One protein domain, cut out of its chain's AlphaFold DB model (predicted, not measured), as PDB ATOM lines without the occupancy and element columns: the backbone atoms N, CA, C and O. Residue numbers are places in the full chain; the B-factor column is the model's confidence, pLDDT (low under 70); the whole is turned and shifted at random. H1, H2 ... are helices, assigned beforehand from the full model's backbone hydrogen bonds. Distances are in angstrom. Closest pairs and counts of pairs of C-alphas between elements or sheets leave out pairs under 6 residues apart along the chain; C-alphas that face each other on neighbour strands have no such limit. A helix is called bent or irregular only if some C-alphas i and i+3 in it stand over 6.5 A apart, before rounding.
ATOM      1  N   HIS A 173     219.012 124.009 208.909       92.94
ATOM      2  CA  HIS A 173     218.330 125.061 209.670       92.94
ATOM      3  C   HIS A 173     217.151 124.495 210.479       92.94
ATOM      4  O   HIS A 173     216.559 123.501 210.083       92.94
ATOM      5  N   GLY A 174     216.756 125.172 211.562       88.56
ATOM      6  CA  GLY A 174     215.554 124.822 212.324       88.56
ATOM      7  C   GLY A 174     214.242 125.003 211.528       88.56
ATOM      8  O   GLY A 174     214.164 125.931 210.712       88.56
ATOM      9  N   PRO A 175     213.198 124.186 211.770       91.12
ATOM     10  CA  PRO A 175     213.183 123.032 212.677       91.12
ATOM     11  C   PRO A 175     214.038 121.883 212.126       91.12
ATOM     12  O   PRO A 175     213.909 121.539 210.958       91.12
ATOM     13  N   GLU A 176     214.935 121.317 212.935       90.06
ATOM     14  CA  GLU A 176     215.866 120.267 212.509       90.06
ATOM     15  C   GLU A 176     215.168 118.902 212.393       90.06
ATOM     16  O   GLU A 176     215.385 117.993 213.194       90.06
ATOM     17  N   ASP A 177     214.283 118.772 211.407       92.94
ATOM     18  CA  ASP A 177     213.520 117.558 211.133       92.94
ATOM     19  C   ASP A 177     214.231 116.732 210.045       92.94
ATOM     20  O   ASP A 177     214.262 117.130 208.872       92.94
ATOM     21  N   PRO A 178     214.876 115.606 210.401       93.38
ATOM     22  CA  PRO A 178     215.491 114.720 209.425       93.38
ATOM     23  C   PRO A 178     214.430 113.894 208.697       93.38
ATOM     24  O   PRO A 178     213.333 113.677 209.217       93.38
ATOM     25  N   ALA A 179     214.784 113.385 207.518       92.62
ATOM     26  CA  ALA A 179     214.001 112.328 206.893       92.62
ATOM     27  C   ALA A 179     213.976 111.077 207.807       92.62
ATOM     28  O   ALA A 179     214.976 110.813 208.489       92.62
ATOM     29  N   PRO A 180     212.874 110.300 207.843       92.50
ATOM     30  CA  PRO A 180     212.686 109.211 208.803       92.50
ATOM     31  C   PRO A 180     213.802 108.165 208.787       92.50
ATOM     32  O   PRO A 180     214.249 107.732 209.840       92.50
ATOM     33  N   GLN A 181     214.339 107.812 207.618       92.31
ATOM     34  CA  GLN A 181     215.427 106.837 207.497       92.31
ATOM     35  C   GLN A 181     216.750 107.280 208.150       92.31
ATOM     36  O   GLN A 181     217.670 106.475 208.277       92.31
ATOM     37  N   TYR A 182     216.869 108.552 208.537       94.31
ATOM     38  CA  TYR A 182     218.047 109.108 209.200       94.31
ATOM     39  C   TYR A 182     217.782 109.487 210.667       94.31
ATOM     40  O   TYR A 182     218.690 110.010 211.317       94.31
ATOM     41  N   SER A 183     216.577 109.243 211.208       93.44
ATOM     42  CA  SER A 183     216.165 109.715 212.544       93.44
ATOM     43  C   SER A 183     216.955 109.117 213.704       93.44
ATOM     44  O   SER A 183     217.047 109.750 214.756       93.44
ATOM     45  N   ASP A 184     217.545 107.941 213.495       94.38
ATOM     46  CA  ASP A 184     218.202 107.151 214.544       94.38
ATOM     47  C   ASP A 184     219.736 107.174 214.405       94.38
ATOM     48  O   ASP A 184     220.467 106.484 215.110       94.38
ATOM     49  N   LEU A 185     220.266 107.985 213.482       94.62
ATOM     50  CA  LEU A 185     221.708 108.118 213.288       94.62
ATOM     51  C   LEU A 185     222.340 109.040 214.337       94.62
ATOM     52  O   LEU A 185     221.740 110.020 214.776       94.62
ATOM     53  N   PHE A 186     223.611 108.785 214.655       94.25
ATOM     54  CA  PHE A 186     224.455 109.667 215.472       94.25
ATOM     55  C   PHE A 186     223.983 109.866 216.925       94.25
ATOM     56  O   PHE A 186     224.172 110.953 217.468       94.25
ATOM     57  N   GLU A 187     223.384 108.860 217.573       89.38
ATOM     58  CA  GLU A 187     222.880 108.992 218.953       89.38
ATOM     59  C   GLU A 187     223.922 109.595 219.917       89.38
ATOM     60  O   GLU A 187     223.658 110.616 220.546       89.38
ATOM     61  N   ASP A 188     225.154 109.102 219.941       89.12
ATOM     62  CA  ASP A 188     226.165 109.572 220.904       89.12
ATOM     63  C   ASP A 188     227.101 110.667 220.361       89.12
ATOM     64  O   ASP A 188     228.258 110.779 220.763       89.12
ATOM     65  N   ILE A 189     226.638 111.483 219.408       92.50
ATOM     66  CA  ILE A 189     227.483 112.517 218.802       92.50
ATOM     67  C   ILE A 189     227.701 113.734 219.712       92.50
ATOM     68  O   ILE A 189     226.790 114.507 220.002       92.50
ATOM     69  N   ASP A 190     228.961 113.999 220.039       91.94
ATOM     70  CA  ASP A 190     229.381 115.130 220.872       91.94
ATOM     71  C   ASP A 190     230.416 116.038 220.189       91.94
ATOM     72  O   ASP A 190     230.923 116.979 220.789       91.94
ATOM     73  N   SER A 191     230.685 115.823 218.898       92.00
ATOM     74  CA  SER A 191     231.746 116.515 218.143       92.00
ATOM     75  C   SER A 191     231.649 118.050 218.088       92.00
ATOM     76  O   SER A 191     232.602 118.704 217.669       92.00
ATOM     77  N   HIS A 192     230.524 118.642 218.497       92.81
ATOM     78  CA  HIS A 192     230.374 120.094 218.646       92.81
ATOM     79  C   HIS A 192     230.991 120.644 219.945       92.81
ATOM     80  O   HIS A 192     231.135 121.861 220.090       92.81
ATOM     81  N   ARG A 193     231.350 119.770 220.893       94.38
ATOM     82  CA  ARG A 193     231.970 120.125 222.167       94.38
ATOM     83  C   ARG A 193     233.471 120.339 221.977       94.38
ATOM     84  O   ARG A 193     234.280 119.433 222.144       94.38
ATOM     85  N   THR A 194     233.841 121.549 221.575       93.38
ATOM     86  CA  THR A 194     235.243 121.978 221.457       93.38
ATOM     87  C   THR A 194     235.816 122.407 222.812       93.38
ATOM     88  O   THR A 194     235.085 122.537 223.790       93.38
ATOM     89  N   GLU A 195     237.113 122.716 222.879       92.19
ATOM     90  CA  GLU A 195     237.740 123.262 224.099       92.19
ATOM     91  C   GLU A 195     237.069 124.556 224.599       92.19
ATOM     92  O   GLU A 195     237.033 124.824 225.797       92.19
ATOM     93  N   SER A 196     236.503 125.352 223.684       90.25
ATOM     94  CA  SER A 196     235.760 126.572 224.012       90.25
ATOM     95  C   SER A 196     234.282 126.325 224.340       90.25
ATOM     96  O   SER A 196     233.580 127.257 224.736       90.25
ATOM     97  N   TRP A 197     233.764 125.112 224.132       92.81
ATOM     98  CA  TRP A 197     232.359 124.795 224.382       92.81
ATOM     99  C   TRP A 197     232.066 124.793 225.883       92.81
ATOM    100  O   TRP A 197     232.796 124.206 226.677       92.81
ATOM    101  N   ASN A 198     230.984 125.469 226.274       92.69
ATOM    102  CA  ASN A 198     230.605 125.667 227.678       92.69
ATOM    103  C   ASN A 198     231.711 126.291 228.561       92.69
ATOM    104  O   ASN A 198     231.696 126.162 229.789       92.69
ATOM    105  N   TYR A 199     232.687 126.964 227.948       90.31
ATOM    106  CA  TYR A 199     233.701 127.701 228.679       90.31
ATOM    107  C   TYR A 199     233.069 129.007 229.162       90.31
ATOM    108  O   TYR A 199     232.818 129.912 228.370       90.31
ATOM    109  N   ALA A 200     232.730 129.071 230.446       90.25
ATOM    110  CA  ALA A 200     232.100 130.224 231.069       90.25
ATOM    111  C   ALA A 200     232.358 130.246 232.589       90.25
ATOM    112  O   ALA A 200     232.468 129.177 233.207       90.25
ATOM    113  N   PRO A 201     232.400 131.440 233.207       89.44
ATOM    114  CA  PRO A 201     232.338 132.765 232.570       89.44
ATOM    115  C   PRO A 201     233.631 133.123 231.812       89.44
ATOM    116  O   PRO A 201     234.685 132.549 232.073       89.44
ATOM    117  N   ASN A 202     233.551 134.083 230.885       89.69
ATOM    118  CA  ASN A 202     234.692 134.566 230.096       89.69
ATOM    119  C   ASN A 202     235.062 136.014 230.469       89.69
ATOM    120  O   ASN A 202     234.563 136.943 229.824       89.69
ATOM    121  N   PRO A 203     235.894 136.246 231.499       88.88
ATOM    122  CA  PRO A 203     236.166 137.595 232.002       88.88
ATOM    123  C   PRO A 203     236.933 138.481 231.007       88.88
ATOM    124  O   PRO A 203     236.823 139.701 231.067       88.88
ATOM    125  N   ASP A 204     237.678 137.887 230.075       91.75
ATOM    126  CA  ASP A 204     238.490 138.572 229.063       91.75
ATOM    127  C   ASP A 204     237.730 138.870 227.753       91.75
ATOM    128  O   ASP A 204     238.311 139.398 226.804       91.75
ATOM    129  N   LYS A 205     236.438 138.521 227.661       91.31
ATOM    130  CA  LYS A 205     235.609 138.700 226.452       91.31
ATOM    131  C   LYS A 205     234.597 139.836 226.606       91.31
ATOM    132  O   LYS A 205     234.520 140.481 227.643       91.31
ATOM    133  N   GLN A 206     233.820 140.107 225.554       93.25
ATOM    134  CA  GLN A 206     232.769 141.135 225.561       93.25
ATOM    135  C   GLN A 206     231.698 140.880 226.640       93.25
ATOM    136  O   GLN A 206     231.469 139.736 227.036       93.25
ATOM    137  N   TRP A 207     231.044 141.951 227.106       92.94
ATOM    138  CA  TRP A 207     230.236 141.983 228.336       92.94
ATOM    139  C   TRP A 207     229.183 140.868 228.462       92.94
ATOM    140  O   TRP A 207     228.933 140.394 229.570       92.94
ATOM    141  N   LEU A 208     228.580 140.422 227.352       90.50
ATOM    142  CA  LEU A 208     227.581 139.351 227.364       90.50
ATOM    143  C   LEU A 208     228.189 138.032 227.861       90.50
ATOM    144  O   LEU A 208     227.615 137.355 228.712       90.50
ATOM    145  N   LEU A 209     229.384 137.692 227.374       90.19
ATOM    146  CA  LEU A 209     230.099 136.459 227.721       90.19
ATOM    147  C   LEU A 209     230.738 136.513 229.115       90.19
ATOM    148  O   LEU A 209     230.969 135.468 229.718       90.19
ATOM    149  N   GLN A 210     230.980 137.714 229.652       91.75
ATOM    150  CA  GLN A 210     231.418 137.884 231.042       91.75
ATOM    151  C   GLN A 210     230.308 137.518 232.036       91.75
ATOM    152  O   GLN A 210     230.591 137.063 233.142       91.75
ATOM    153  N   ARG A 211     229.044 137.738 231.650       90.88
ATOM    154  CA  ARG A 211     227.864 137.528 232.506       90.88
ATOM    155  C   ARG A 211     227.115 136.231 232.218       90.88
ATOM    156  O   ARG A 211     226.282 135.826 233.020       90.88
ATOM    157  N   THR A 212     227.397 135.587 231.091       90.31
ATOM    158  CA  THR A 212     226.849 134.266 230.773       90.31
ATOM    159  C   THR A 212     227.612 133.213 231.573       90.31
ATOM    160  O   THR A 212     228.833 133.109 231.459       90.31
ATOM    161  N   GLY A 213     226.897 132.466 232.415       92.00
ATOM    162  CA  GLY A 213     227.448 131.350 233.184       92.00
ATOM    163  C   GLY A 213     227.566 130.069 232.359       92.00
ATOM    164  O   GLY A 213     227.243 130.043 231.170       92.00
ATOM    165  N   LYS A 214     228.018 128.986 232.999       94.00
ATOM    166  CA  LYS A 214     227.994 127.659 232.373       94.00
ATOM    167  C   LYS A 214     226.560 127.242 232.064       94.00
ATOM    168  O   LYS A 214     225.633 127.549 232.808       94.00
ATOM    169  N   MET A 215     226.408 126.497 230.980       95.12
ATOM    170  CA  MET A 215     225.172 125.837 230.605       95.12
ATOM    171  C   MET A 215     224.704 124.899 231.718       95.12
ATOM    172  O   MET A 215     225.445 124.022 232.164       95.12
ATOM    173  N   GLU A 216     223.454 125.075 232.130       96.12
ATOM    174  CA  GLU A 216     222.713 124.093 232.923       96.12
ATOM    175  C   GLU A 216     222.564 122.755 232.169       96.12
ATOM    176  O   GLU A 216     222.610 122.740 230.934       96.12
ATOM    177  N   PRO A 217     222.312 121.631 232.868       96.69
ATOM    178  CA  PRO A 217     222.154 120.320 232.231       96.69
ATOM    179  C   PRO A 217     221.114 120.286 231.101       96.69
ATOM    180  O   PRO A 217     221.329 119.619 230.092       96.69
ATOM    181  N   VAL A 218     220.017 121.043 231.231       96.94
ATOM    182  CA  VAL A 218     218.984 121.146 230.187       96.94
ATOM    183  C   VAL A 218     219.508 121.816 228.915       96.94
ATOM    184  O   VAL A 218     219.196 121.371 227.814       96.94
ATOM    185  N   HIS A 219     220.357 122.839 229.048       95.88
ATOM    186  CA  HIS A 219     220.981 123.507 227.910       95.88
ATOM    187  C   HIS A 219     221.974 122.578 227.210       95.88
ATOM    188  O   HIS A 219     221.973 122.516 225.985       95.88
ATOM    189  N   VAL A 220     222.757 121.809 227.976       95.94
ATOM    190  CA  VAL A 220     223.676 120.800 227.427       95.94
ATOM    191  C   VAL A 220     222.909 119.754 226.614       95.94
ATOM    192  O   VAL A 220     223.196 119.573 225.430       95.94
ATOM    193  N   ALA A 221     221.883 119.143 227.214       95.31
ATOM    194  CA  ALA A 221     221.058 118.139 226.545       95.31
ATOM    195  C   ALA A 221     220.386 118.693 225.278       95.31
ATOM    196  O   ALA A 221     220.326 118.017 224.251       95.31
ATOM    197  N   PHE A 222     219.926 119.947 225.319       94.75
ATOM    198  CA  PHE A 222     219.353 120.614 224.155       94.75
ATOM    199  C   PHE A 222     220.387 120.852 223.046       94.75
ATOM    200  O   PHE A 222     220.091 120.595 221.880       94.75
ATOM    201  N   THR A 223     221.607 121.295 223.373       95.06
ATOM    202  CA  THR A 223     222.666 121.479 222.366       95.06
ATOM    203  C   THR A 223     223.107 120.164 221.726       95.06
ATOM    204  O   THR A 223     223.314 120.137 220.513       95.06
ATOM    205  N   ASP A 224     223.167 119.072 222.497       95.00
ATOM    206  CA  ASP A 224     223.469 117.738 221.970       95.00
ATOM    207  C   ASP A 224     222.364 117.267 221.013       95.00
ATOM    208  O   ASP A 224     222.650 116.833 219.895       95.00
ATOM    209  N   LEU A 225     221.095 117.417 221.419       94.62
ATOM    210  CA  LEU A 225     219.940 117.079 220.590       94.62
ATOM    211  C   LEU A 225     219.939 117.877 219.282       94.62
ATOM    212  O   LEU A 225     219.778 117.294 218.211       94.62
ATOM    213  N   LEU A 226     220.146 119.196 219.352       94.88
ATOM    214  CA  LEU A 226     220.217 120.046 218.164       94.88
ATOM    215  C   LEU A 226     221.362 119.623 217.245       94.88
ATOM    216  O   LEU A 226     221.160 119.505 216.039       94.88
ATOM    217  N   HIS A 227     222.559 119.378 217.785       95.44
ATOM    218  CA  HIS A 227     223.700 118.944 216.977       95.44
ATOM    219  C   HIS A 227     223.412 117.626 216.258       95.44
ATOM    220  O   HIS A 227     223.609 117.532 215.045       95.44
ATOM    221  N   ARG A 228     222.863 116.641 216.979       95.75
ATOM    222  CA  ARG A 228     222.440 115.357 216.409       95.75
ATOM    223  C   ARG A 228     221.442 115.557 215.274       95.75
ATOM    224  O   ARG A 228     221.701 115.118 214.155       95.75
ATOM    225  N   ARG A 229     220.348 116.279 215.531       95.69
ATOM    226  CA  ARG A 229     219.290 116.530 214.542       95.69
ATOM    227  C   ARG A 229     219.830 117.244 213.302       95.69
ATOM    228  O   ARG A 229     219.511 116.840 212.189       95.69
ATOM    229  N   ARG A 230     220.745 118.209 213.459       95.69
ATOM    230  CA  ARG A 230     221.432 118.855 212.322       95.69
ATOM    231  C   ARG A 230     222.203 117.859 211.469       95.69
ATOM    232  O   ARG A 230     222.095 117.915 210.247       95.69
ATOM    233  N   MET A 231     222.975 116.960 212.081       96.06
ATOM    234  CA  MET A 231     223.740 115.960 211.327       96.06
ATOM    235  C   MET A 231     222.827 114.959 210.612       96.06
ATOM    236  O   MET A 231     223.118 114.576 209.480       96.06
ATOM    237  N   GLN A 232     221.705 114.585 211.232       95.69
ATOM    238  CA  GLN A 232     220.687 113.731 210.616       95.69
ATOM    239  C   GLN A 232     220.034 114.422 209.405       95.69
ATOM    240  O   GLN A 232     219.957 113.834 208.331       95.69
ATOM    241  N   THR A 233     219.648 115.697 209.524       95.31
ATOM    242  CA  THR A 233     219.081 116.478 208.409       95.31
ATOM    243  C   THR A 233     220.075 116.658 207.252       95.31
ATOM    244  O   THR A 233     219.672 116.699 206.089       95.31
ATOM    245  N   LEU A 234     221.384 116.729 207.533       95.94
ATOM    246  CA  LEU A 234     222.418 116.789 206.491       95.94
ATOM    247  C   LEU A 234     222.538 115.496 205.668       95.94
ATOM    248  O   LEU A 234     223.065 115.559 204.559       95.94
ATOM    249  N   GLN A 235     222.043 114.349 206.145       95.56
ATOM    250  CA  GLN A 235     222.151 113.091 205.394       95.56
ATOM    251  C   GLN A 235     221.378 113.134 204.074       95.56
ATOM    252  O   GLN A 235     221.887 112.663 203.061       95.56
ATOM    253  N   SER A 236     220.207 113.776 204.042       94.50
ATOM    254  CA  SER A 236     219.456 113.969 202.793       94.50
ATOM    255  C   SER A 236     220.183 114.885 201.803       94.50
ATOM    256  O   SER A 236     220.082 114.690 200.597       94.50
ATOM    257  N   VAL A 237     220.965 115.859 202.288       95.25
ATOM    258  CA  VAL A 237     221.826 116.686 201.419       95.25
ATOM    259  C   VAL A 237     222.973 115.850 200.854       95.25
ATOM    260  O   VAL A 237     223.278 115.948 199.666       95.25
ATOM    261  N   ASP A 238     223.593 115.011 201.690       95.69
ATOM    262  CA  ASP A 238     224.669 114.116 201.258       95.69
ATOM    263  C   ASP A 238     224.194 113.084 200.230       95.69
ATOM    264  O   ASP A 238     224.891 112.801 199.257       95.69
ATOM    265  N   GLU A 239     222.987 112.546 200.407       93.56
ATOM    266  CA  GLU A 239     222.348 111.680 199.417       93.56
ATOM    267  C   GLU A 239     222.041 112.435 198.123       93.56
ATOM    268  O   GLU A 239     222.372 111.957 197.036       93.56
ATOM    269  N   GLY A 240     221.476 113.641 198.231       92.12
ATOM    270  CA  GLY A 240     221.013 114.404 197.078       92.12
ATOM    271  C   GLY A 240     222.114 114.775 196.082       92.12
ATOM    272  O   GLY A 240     221.855 114.854 194.886       92.12
ATOM    273  N   VAL A 241     223.367 114.931 196.527       90.56
ATOM    274  CA  VAL A 241     224.501 115.172 195.608       90.56
ATOM    275  C   VAL A 241     224.988 113.915 194.882       90.56
ATOM    276  O   VAL A 241     225.806 114.018 193.968       90.56
ATOM    277  N   HIS A 242     224.556 112.724 195.305       85.25
ATOM    278  CA  HIS A 242     224.998 111.449 194.739       85.25
ATOM    279  C   HIS A 242     223.914 110.700 193.964       85.25
ATOM    280  O   HIS A 242     224.218 109.640 193.414       85.25
ATOM    281  N   GLN A 243     222.684 111.216 193.918       68.12
ATOM    282  CA  GLN A 243     221.577 110.542 193.252       68.12
ATOM    283  C   GLN A 243     221.964 110.223 191.802       68.12
ATOM    284  O   GLN A 243     222.253 111.111 191.002       68.12
ATOM    285  N   LYS A 244     222.072 108.924 191.508       53.19
ATOM    286  CA  LYS A 244     222.398 108.431 190.173       53.19
ATOM    287  C   LYS A 244     221.114 108.450 189.355       53.19
ATOM    288  O   LYS A 244     220.154 107.790 189.750       53.19
ATOM    289  N   THR A 245     221.124 109.225 188.280       45.72
ATOM    290  CA  THR A 245     220.187 109.097 187.162       45.72
ATOM    291  C   THR A 245     220.388 107.779 186.426       45.72
ATOM    292  O   THR A 245     221.541 107.278 186.395       45.72
TER     293      THR A 245
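This is residues 173 to 245 of the 245 residues of a protein of Oesophagostomum dentatum (UniProt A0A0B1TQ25). There is little regular structure here: one long helix, H2, with a long stretch without named elements, residues 173 to 206, that starts beside it, wraps part of the way round it and runs on past its first residue to the short helix H1. Beyond H1 the backbone folds back into H2, and residues 237 to 245 stick out at the far end. The printed part has 73 residues, with two named helices in the order H1, H2 and no named strand. The class is all helix, with 29 residues in named elements; the whole is loose, radius of gyration of the C-alphas 16.3 A, spanning 55 by 22 by 21 A.

Residues 173 to 206 begin with C-alpha 173 at (218.330, 125.061, 209.670). H1 is residues 207 to 211. H2, residues 217 to 240, is 35.7 A long, from C-alpha 217 at (222.154, 120.320, 232.231) to C-alpha 240 at (221.013, 114.404, 197.078).

H1 and H2 are apart, joined by a tight link of 5 residues. H2 is neither bent nor irregular, but only just: C-alphas 233 and 236 are 6.2 A apart. In H1 every O i to N i+4 pair is within hydrogen-bond range, in H2 17 of 20.

The two C-alphas farthest apart, of Pro 203 and Thr 245, are 55.5 A apart. The printed part has no cut. Mean pLDDT of the printed part is 91.5; residues 243 to 245 are under 70.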